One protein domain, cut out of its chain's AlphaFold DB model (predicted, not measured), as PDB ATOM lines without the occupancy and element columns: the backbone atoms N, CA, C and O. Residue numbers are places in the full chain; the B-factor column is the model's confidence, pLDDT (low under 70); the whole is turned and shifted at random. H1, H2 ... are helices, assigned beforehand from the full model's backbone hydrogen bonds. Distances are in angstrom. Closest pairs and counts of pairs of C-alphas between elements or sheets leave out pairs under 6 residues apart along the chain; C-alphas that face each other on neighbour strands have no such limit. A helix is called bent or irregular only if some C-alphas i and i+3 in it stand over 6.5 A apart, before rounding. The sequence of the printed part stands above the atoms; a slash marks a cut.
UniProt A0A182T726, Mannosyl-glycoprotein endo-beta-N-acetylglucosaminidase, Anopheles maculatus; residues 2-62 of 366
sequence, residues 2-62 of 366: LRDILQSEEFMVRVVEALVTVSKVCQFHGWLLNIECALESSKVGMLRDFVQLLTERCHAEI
ATOM      1  N   LEU A   2     140.932 169.163 200.767       83.44
ATOM      2  CA  LEU A   2     140.490 169.814 199.510       83.44
ATOM      3  C   LEU A   2     141.538 169.730 198.393       83.44
ATOM      4  O   LEU A   2     141.204 169.394 197.264       83.44
ATOM      5  N   ARG A   3     142.814 169.973 198.721       82.88
ATOM      6  CA  ARG A   3     143.915 169.809 197.760       82.88
ATOM      7  C   ARG A   3     143.917 168.421 197.132       82.88
ATOM      8  O   ARG A   3     144.093 168.338 195.929       82.88
ATOM      9  N   ASP A   4     143.668 167.384 197.930       85.06
ATOM     10  CA  ASP A   4     143.655 165.986 197.493       85.06
ATOM     11  C   ASP A   4     142.438 165.694 196.613       85.06
ATOM     12  O   ASP A   4     142.603 165.147 195.530       85.06
ATOM     13  N   ILE A   5     141.241 166.148 197.020       88.06
ATOM     14  CA  ILE A   5     139.994 166.047 196.232       88.06
ATOM     15  C   ILE A   5     140.205 166.607 194.821       88.06
ATOM     16  O   ILE A   5     139.754 166.018 193.847       88.06
ATOM     17  N   LEU A   6     140.940 167.716 194.711       90.75
ATOM     18  CA  LEU A   6     141.209 168.407 193.454       90.75
ATOM     19  C   LEU A   6     142.502 167.935 192.755       90.75
ATOM     20  O   LEU A   6     143.000 168.630 191.868       90.75
ATOM     21  N   GLN A   7     143.102 166.799 193.129       88.38
ATOM     22  CA  GLN A   7     144.286 166.272 192.430       88.38
ATOM     23  C   GLN A   7     143.933 165.604 191.101       88.38
ATOM     24  O   GLN A   7     144.642 165.832 190.121       88.38
ATOM     25  N   SER A   8     142.849 164.826 191.059       92.62
ATOM     26  CA  SER A   8     142.379 164.136 189.857       92.62
ATOM     27  C   SER A   8     140.855 164.103 189.782       92.62
ATOM     28  O   SER A   8     140.164 164.110 190.801       92.62
ATOM     29  N   GLU A   9     140.336 164.039 188.558       92.94
ATOM     30  CA  GLU A   9     138.899 163.927 188.308       92.94
ATOM     31  C   GLU A   9     138.312 162.651 188.926       92.94
ATOM     32  O   GLU A   9     137.272 162.685 189.575       92.94
ATOM     33  N   GLU A  10     139.023 161.530 188.816       94.56
ATOM     34  CA  GLU A  10     138.584 160.244 189.357       94.56
ATOM     35  C   GLU A  10     138.381 160.288 190.881       94.56
ATOM     36  O   GLU A  10     137.385 159.781 191.403       94.56
ATOM     37  N   PHE A  11     139.307 160.912 191.617       93.75
ATOM     38  CA  PHE A  11     139.177 161.016 193.068       93.75
ATOM     39  C   PHE A  11     138.079 162.003 193.471       93.75
ATOM     40  O   PHE A  11     137.312 161.709 194.387       93.75
ATOM     41  N   MET A  12     137.952 163.119 192.749       95.38
ATOM     42  CA  MET A  12     136.855 164.072 192.908       95.38
ATOM     43  C   MET A  12     135.487 163.387 192.760       95.38
ATOM     44  O   MET A  12     134.643 163.528 193.644       95.38
ATOM     45  N   VAL A  13     135.289 162.593 191.698       95.94
ATOM     46  CA  VAL A  13     134.050 161.831 191.457       95.94
ATOM     47  C   VAL A  13     133.771 160.870 192.612       95.94
ATOM     48  O   VAL A  13     132.669 160.878 193.155       95.94
ATOM     49  N   ARG A  14     134.770 160.094 193.062       95.94
ATOM     50  CA  ARG A  14     134.600 159.182 194.211       95.94
ATOM     51  C   ARG A  14     134.138 159.903 195.475       95.94
ATOM     52  O   ARG A  14     133.302 159.381 196.208       95.94
ATOM     53  N   VAL A  15     134.692 161.083 195.741       95.25
ATOM     54  CA  VAL A  15     134.311 161.884 196.909       95.25
ATOM     55  C   VAL A  15     132.883 162.403 196.760       95.25
ATOM     56  O   VAL A  15     132.125 162.318 197.721       95.25
ATOM     57  N   VAL A  16     132.479 162.864 195.571       95.31
ATOM     58  CA  VAL A  16     131.083 163.256 195.311       95.31
ATOM     59  C   VAL A  16     130.122 162.089 195.554       95.31
ATOM     60  O   VAL A  16     129.148 162.259 196.286       95.31
ATOM     61  N   GLU A  17     130.414 160.897 195.030       96.19
ATOM     62  CA  GLU A  17     129.577 159.708 195.253       96.19
ATOM     63  C   GLU A  17     129.455 159.349 196.737       96.19
ATOM     64  O   GLU A  17     128.369 159.015 197.220       96.19
ATOM     65  N   ALA A  18     130.554 159.454 197.486       95.81
ATOM     66  CA  ALA A  18     130.545 159.222 198.923       95.81
ATOM     67  C   ALA A  18     129.675 160.257 199.655       95.81
ATOM     68  O   ALA A  18     128.859 159.876 200.494       95.81
ATOM     69  N   LEU A  19     129.791 161.546 199.315       94.56
ATOM     70  CA  LEU A  19     128.981 162.615 199.911       94.56
ATOM     71  C   LEU A  19     127.485 162.426 199.625       94.56
ATOM     72  O   LEU A  19     126.673 162.568 200.540       94.56
ATOM     73  N   VAL A  20     127.119 162.047 198.396       93.94
ATOM     74  CA  VAL A  20     125.730 161.729 198.019       93.94
ATOM     75  C   VAL A  20     125.229 160.501 198.778       93.94
ATOM     76  O   VAL A  20     124.122 160.511 199.315       93.94
ATOM     77  N   THR A  21     126.055 159.459 198.888       95.25
ATOM     78  CA  THR A  21     125.717 158.247 199.645       95.25
ATOM     79  C   THR A  21     125.467 158.565 201.117       95.25
ATOM     80  O   THR A  21     124.467 158.116 201.671       95.25
ATOM     81  N   VAL A  22     126.319 159.383 201.742       94.44
ATOM     82  CA  VAL A  22     126.135 159.830 203.130       94.44
ATOM     83  C   VAL A  22     124.826 160.603 203.280       94.44
ATOM     84  O   VAL A  22     124.045 160.293 204.177       94.44
ATOM     85  N   SER A  23     124.524 161.543 202.379       91.75
ATOM     86  CA  SER A  23     123.257 162.284 202.401       91.75
ATOM     87  C   SER A  23     122.032 161.372 202.277       91.75
ATOM     88  O   SER A  23     121.054 161.568 202.999       91.75
ATOM     89  N   LYS A  24     122.094 160.323 201.442       91.12
ATOM     90  CA  LYS A  24     121.024 159.317 201.315       91.12
ATOM     91  C   LYS A  24     120.892 158.448 202.563       91.12
ATOM     92  O   LYS A  24     119.782 158.237 203.035       91.12
ATOM     93  N   VAL A  25     121.992 157.940 203.111       92.88
ATOM     94  CA  VAL A  25     121.958 157.053 204.288       92.88
ATOM     95  C   VAL A  25     121.503 157.814 205.535       92.88
ATOM     96  O   VAL A  25     120.686 157.310 206.299       92.88
ATOM     97  N   CYS A  26     121.984 159.044 205.715       91.00
ATOM     98  CA  CYS A  26     121.664 159.886 206.867       91.00
ATOM     99  C   CYS A  26     120.424 160.777 206.663       91.00
ATOM    100  O   CYS A  26     120.043 161.480 207.594       91.00
ATOM    101  N   GLN A  27     119.796 160.746 205.480       89.38
ATOM    102  CA  GLN A  27     118.536 161.432 205.155       89.38
ATOM    103  C   GLN A  27     118.580 162.967 205.332       89.38
ATOM    104  O   GLN A  27     117.689 163.564 205.938       89.38
ATOM    105  N   PHE A  28     119.600 163.630 204.772       87.06
ATOM    106  CA  PHE A  28     119.670 165.098 204.698       87.06
ATOM    107  C   PHE A  28     119.873 165.602 203.261       87.06
ATOM    108  O   PHE A  28     120.317 164.873 202.380       87.06
ATOM    109  N   HIS A  29     119.526 166.867 203.017       83.44
ATOM    110  CA  HIS A  29     119.249 167.384 201.669       83.44
ATOM    111  C   HIS A  29     120.434 168.062 200.967       83.44
ATOM    112  O   HIS A  29     120.264 168.574 199.866       83.44
ATOM    113  N   GLY A  30     121.622 168.120 201.565       85.88
ATOM    114  CA  GLY A  30     122.767 168.737 200.898       85.88
ATOM    115  C   GLY A  30     123.888 169.165 201.828       85.88
ATOM    116  O   GLY A  30     123.892 168.848 203.017       85.88
ATOM    117  N   TRP A  31     124.839 169.897 201.254       86.19
ATOM    118  CA  TRP A  31     126.087 170.290 201.900       86.19
ATOM    119  C   TRP A  31     126.294 171.803 201.816       86.19
ATOM    120  O   TRP A  31     126.096 172.412 200.764       86.19
ATOM    121  N   LEU A  32     126.749 172.402 202.920       84.69
ATOM    122  CA  LEU A  32     127.320 173.746 202.927       84.69
ATOM    123  C   LEU A  32     128.836 173.621 202.755       84.69
ATOM    124  O   LEU A  32     129.518 173.082 203.625       84.69
ATOM    125  N   LEU A  33     129.364 174.115 201.637       83.75
ATOM    126  CA  LEU A  33     130.800 174.103 201.374       83.75
ATOM    127  C   LEU A  33     131.427 175.397 201.898       83.75
ATOM    128  O   LEU A  33     131.219 176.461 201.322       83.75
ATOM    129  N   ASN A  34     132.202 175.298 202.978       84.69
ATOM    130  CA  ASN A  34     132.999 176.407 203.496       84.69
ATOM    131  C   ASN A  34     134.475 176.215 203.106       84.69
ATOM    132  O   ASN A  34     135.145 175.322 203.627       84.69
ATOM    133  N   ILE A  35     134.967 177.007 202.151       84.06
ATOM    134  CA  ILE A  35     136.327 176.887 201.604       84.06
ATOM    135  C   ILE A  35     137.157 178.081 202.071       84.06
ATOM    136  O   ILE A  35     137.090 179.157 201.487       84.06
ATOM    137  N   GLU A  36     137.967 177.870 203.108       85.31
ATOM    138  CA  GLU A  36     138.789 178.922 203.734       85.31
ATOM    139  C   GLU A  36     140.286 178.819 203.393       85.31
ATOM    140  O   GLU A  36     141.101 179.622 203.844       85.31
ATOM    141  N   CYS A  37     140.690 177.821 202.601       84.38
ATOM    142  CA  CYS A  37     142.093 177.615 202.252       84.38
ATOM    143  C   CYS A  37     142.478 178.294 200.932       84.38
ATOM    144  O   CYS A  37     141.702 178.313 199.976       84.38
ATOM    145  N   ALA A  38     143.731 178.750 200.845       85.94
ATOM    146  CA  ALA A  38     144.298 179.253 199.600       85.94
ATOM    147  C   ALA A  38     144.283 178.170 198.504       85.94
ATOM    148  O   ALA A  38     144.774 177.051 198.712       85.94
ATOM    149  N   LEU A  39     143.745 178.532 197.337       86.88
ATOM    150  CA  LEU A  39     143.640 177.676 196.161       86.88
ATOM    151  C   LEU A  39     144.521 178.227 195.038       86.88
ATOM    152  O   LEU A  39     144.453 179.408 194.707       86.88
ATOM    153  N   GLU A  40     145.331 177.360 194.439       89.88
ATOM    154  CA  GLU A  40     146.083 177.704 193.233       89.88
ATOM    155  C   GLU A  40     145.120 177.990 192.074       89.88
ATOM    156  O   GLU A  40     144.157 177.250 191.866       89.88
ATOM    157  N   SER A  41     145.400 179.020 191.269       90.38
ATOM    158  CA  SER A  41     144.543 179.412 190.137       90.38
ATOM    159  C   SER A  41     144.285 178.265 189.150       90.38
ATOM    160  O   SER A  41     143.215 178.186 188.554       90.38
ATOM    161  N   SER A  42     145.239 177.335 189.022       91.12
ATOM    162  CA  SER A  42     145.138 176.120 188.200       91.12
ATOM    163  C   SER A  42     144.042 175.150 188.666       91.12
ATOM    164  O   SER A  42     143.526 174.375 187.864       91.12
ATOM    165  N   LYS A  43     143.660 175.187 189.948       89.50
ATOM    166  CA  LYS A  43     142.675 174.285 190.564       89.50
ATOM    167  C   LYS A  43     141.268 174.875 190.653       89.50
ATOM    168  O   LYS A  43     140.340 174.155 191.009       89.50
ATOM    169  N   VAL A  44     141.081 176.142 190.279       89.75
ATOM    170  CA  VAL A  44     139.766 176.810 190.273       89.75
ATOM    171  C   VAL A  44     138.779 176.095 189.346       89.75
ATOM    172  O   VAL A  44     137.624 175.908 189.720       89.75
ATOM    173  N   GLY A  45     139.238 175.639 188.173       91.31
ATOM    174  CA  GLY A  45     138.415 174.857 187.244       91.31
ATOM    175  C   GLY A  45     137.901 173.566 187.881       91.31
ATOM    176  O   GLY A  45     136.696 173.360 187.950       91.31
ATOM    177  N   MET A  46     138.800 172.770 188.468       90.94
ATOM    178  CA  MET A  46     138.419 171.533 189.158       90.94
ATOM    179  C   MET A  46     137.494 171.776 190.350       90.94
ATOM    180  O   MET A  46     136.609 170.970 190.606       90.94
ATOM    181  N   LEU A  47     137.669 172.877 191.087       91.12
ATOM    182  CA  LEU A  47     136.753 173.212 192.174       91.12
ATOM    183  C   LEU A  47     135.346 173.523 191.645       91.12
ATOM    184  O   LEU A  47     134.362 173.064 192.222       91.12
ATOM    185  N   ARG A  48     135.238 174.282 190.550       91.25
ATOM    186  CA  ARG A  48     133.950 174.536 189.894       91.25
ATOM    187  C   ARG A  48     133.307 173.222 189.451       91.25
ATOM    188  O   ARG A  48     132.128 173.019 189.722       91.25
ATOM    189  N   ASP A  49     134.084 172.342 188.829       92.38
ATOM    190  CA  ASP A  49     133.597 171.052 188.339       92.38
ATOM    191  C   ASP A  49     133.168 170.142 189.507       92.38
ATOM    192  O   ASP A  49     132.125 169.500 189.429       92.38
ATOM    193  N   PHE A  50     133.880 170.173 190.642       92.31
ATOM    194  CA  PHE A  50     133.475 169.495 191.879       92.31
ATOM    195  C   PHE A  50     132.122 169.995 192.397       92.31
ATOM    196  O   PHE A  50     131.237 169.189 192.682       92.31
ATOM    197  N   VAL A  51     131.943 171.317 192.520       91.44
ATOM    198  CA  VAL A  51     130.685 171.911 193.007       91.44
ATOM    199  C   VAL A  51     129.539 171.606 192.047       91.44
ATOM    200  O   VAL A  51     128.448 171.251 192.492       91.44
ATOM    201  N   GLN A  52     129.784 171.713 190.740       90.50
ATOM    202  CA  GLN A  52     128.801 171.396 189.711       90.50
ATOM    203  C   GLN A  52     128.391 169.923 189.783       90.50
ATOM    204  O   GLN A  52     127.202 169.633 189.904       90.50
ATOM    205  N   LEU A  53     129.358 169.004 189.803       93.06
ATOM    206  CA  LEU A  53     129.089 167.573 189.872       93.06
ATOM    207  C   LEU A  53     128.355 167.201 191.166       93.06
ATOM    208  O   LEU A  53     127.370 166.469 191.124       93.06
ATOM    209  N   LEU A  54     128.773 167.740 192.316       92.38
ATOM    210  CA  LEU A  54     128.075 167.523 193.586       92.38
ATOM    211  C   LEU A  54     126.631 168.034 193.527       92.38
ATOM    212  O   LEU A  54     125.726 167.357 194.010       92.38
ATOM    213  N   THR A  55     126.408 169.197 192.911       88.88
ATOM    214  CA  THR A  55     125.073 169.775 192.711       88.88
ATOM    215  C   THR A  55     124.201 168.870 191.849       88.88
ATOM    216  O   THR A  55     123.085 168.533 192.240       88.88
ATOM    217  N   GLU A  56     124.709 168.452 190.692       90.94
ATOM    218  CA  GLU A  56     123.992 167.600 189.743       90.94
ATOM    219  C   GLU A  56     123.653 166.237 190.354       90.94
ATOM    220  O   GLU A  56     122.504 165.800 190.280       90.94
ATOM    221  N   ARG A  57     124.618 165.588 191.017       91.25
ATOM    222  CA  ARG A  57     124.416 164.270 191.635       91.25
ATOM    223  C   ARG A  57     123.471 164.334 192.832       91.25
ATOM    224  O   ARG A  57     122.611 163.467 192.952       91.25
ATOM    225  N   CYS A  58     123.560 165.371 193.672       88.25
ATOM    226  CA  CYS A  58     122.577 165.582 194.738       88.25
ATOM    227  C   CYS A  58     121.162 165.735 194.161       88.25
ATOM    228  O   CYS A  58     120.264 165.019 194.598       88.25
ATOM    229  N   HIS A  59     120.965 166.595 193.150       87.81
ATOM    230  CA  HIS A  59     119.639 166.814 192.555       87.81
ATOM    231  C   HIS A  59     119.078 165.567 191.864       87.81
ATOM    232  O   HIS A  59     117.865 165.360 191.881       87.81
ATOM    233  N   ALA A  60     119.938 164.747 191.251       89.75
ATOM    234  CA  ALA A  60     119.529 163.511 190.594       89.75
ATOM    235  C   ALA A  60     119.078 162.434 191.595       89.75
ATOM    236  O   ALA A  60     118.115 161.716 191.338       89.75
ATOM    237  N   GLU A  61     119.764 162.322 192.733       89.12
ATOM    238  CA  GLU A  61     119.589 161.208 193.671       89.12
ATOM    239  C   GLU A  61     118.697 161.537 194.877       89.12
ATOM    240  O   GLU A  61     118.202 160.627 195.546       89.12
ATOM    241  N   ILE A  62     118.515 162.822 195.193       85.12
ATOM    242  CA  ILE A  62     117.830 163.292 196.399       85.12
ATOM    243  C   ILE A  62     116.789 164.348 195.989       85.12
ATOM    244  O   ILE A  62     117.131 165.511 195.751       85.12
TER     245      ILE A  62
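What this domain is: This is residues 2 to 62 of the 366 residues of the protein "Mannosyl-glycoprotein endo-beta-N-acetylglucosaminidase" of Anopheles maculatus (UniProt A0A182T726). Two long helices, H3 and H2, pack side by side and run the same way, crossing at a moderate angle. The long unnamed stretch of residues 27 to 40 folds back along the length of the domain, from the end of H2 to the beginning of H3, and the very short H1 sits at the corner where H2 begins. The printed part has 61 residues with three named helices, in the order H1, H2, H3 along the chain, and no named strand; the class is all helix. The whole is compact, with a radius of gyration of the C-alphas of 11.8 A, and spans 34 by 23 by 16 A.

Where its parts are: H3, the longest helix, holds residues 41 to 61 and measures 31.1 A from C-alpha 41 at (144.543, 179.412, 190.137) to C-alpha 61 at (119.589, 161.208, 193.671). It is irregular, but only just: C-alphas 42 and 45 are 6.9 A apart. H2 holds residues 9 to 26 and measures 25.6 A from its first to its last C-alpha, beginning with C-alpha 9 at (138.899, 163.927, 188.308). H1 is four residues, 2 to 5, with 5.0 A from first to last C-alpha.

How they stand to each other: H3 and H2 touch, with 13 pairs of C-alphas within 8 A. Their closest C-alphas are those of Leu 54 and Val 16, 5.5 A apart. They run the same way at a steep tilt of 36 degrees, only just past shallow, and their centres are 11.5 A apart. H1 and H2 only just touch, with 3 pairs of C-alphas within 8 A, and they touch only at the corner by their link. H2 touches H1 with residues 11 to 15 alone; the closest C-alphas are those of Ile 5 and Met 12, 5.0 A apart. H1 and H3 are near each other, with 6 pairs of C-alphas within 10 A. In H2 every O i to N i+4 pair is within hydrogen-bond range, in H3 15 of 17 are, and H1 is too short for such a pair.

The domain as a whole: The two C-alphas farthest apart are those of Gln 27 and Ser 41, at 35.0 A. Residues 27 to 40 between H2 and H3 are a long link of 14 residues, and their C-alphas lie 9 to 18 A from the mean of all C-alphas. The link from H1 to H2, three residues, is tight. The C-alphas of Leu 2 and Ile 62, the first and last printed, are 23.8 A apart. The printed part has no cut. The mean pLDDT of the printed part is 90.1, and no printed residue is under 70.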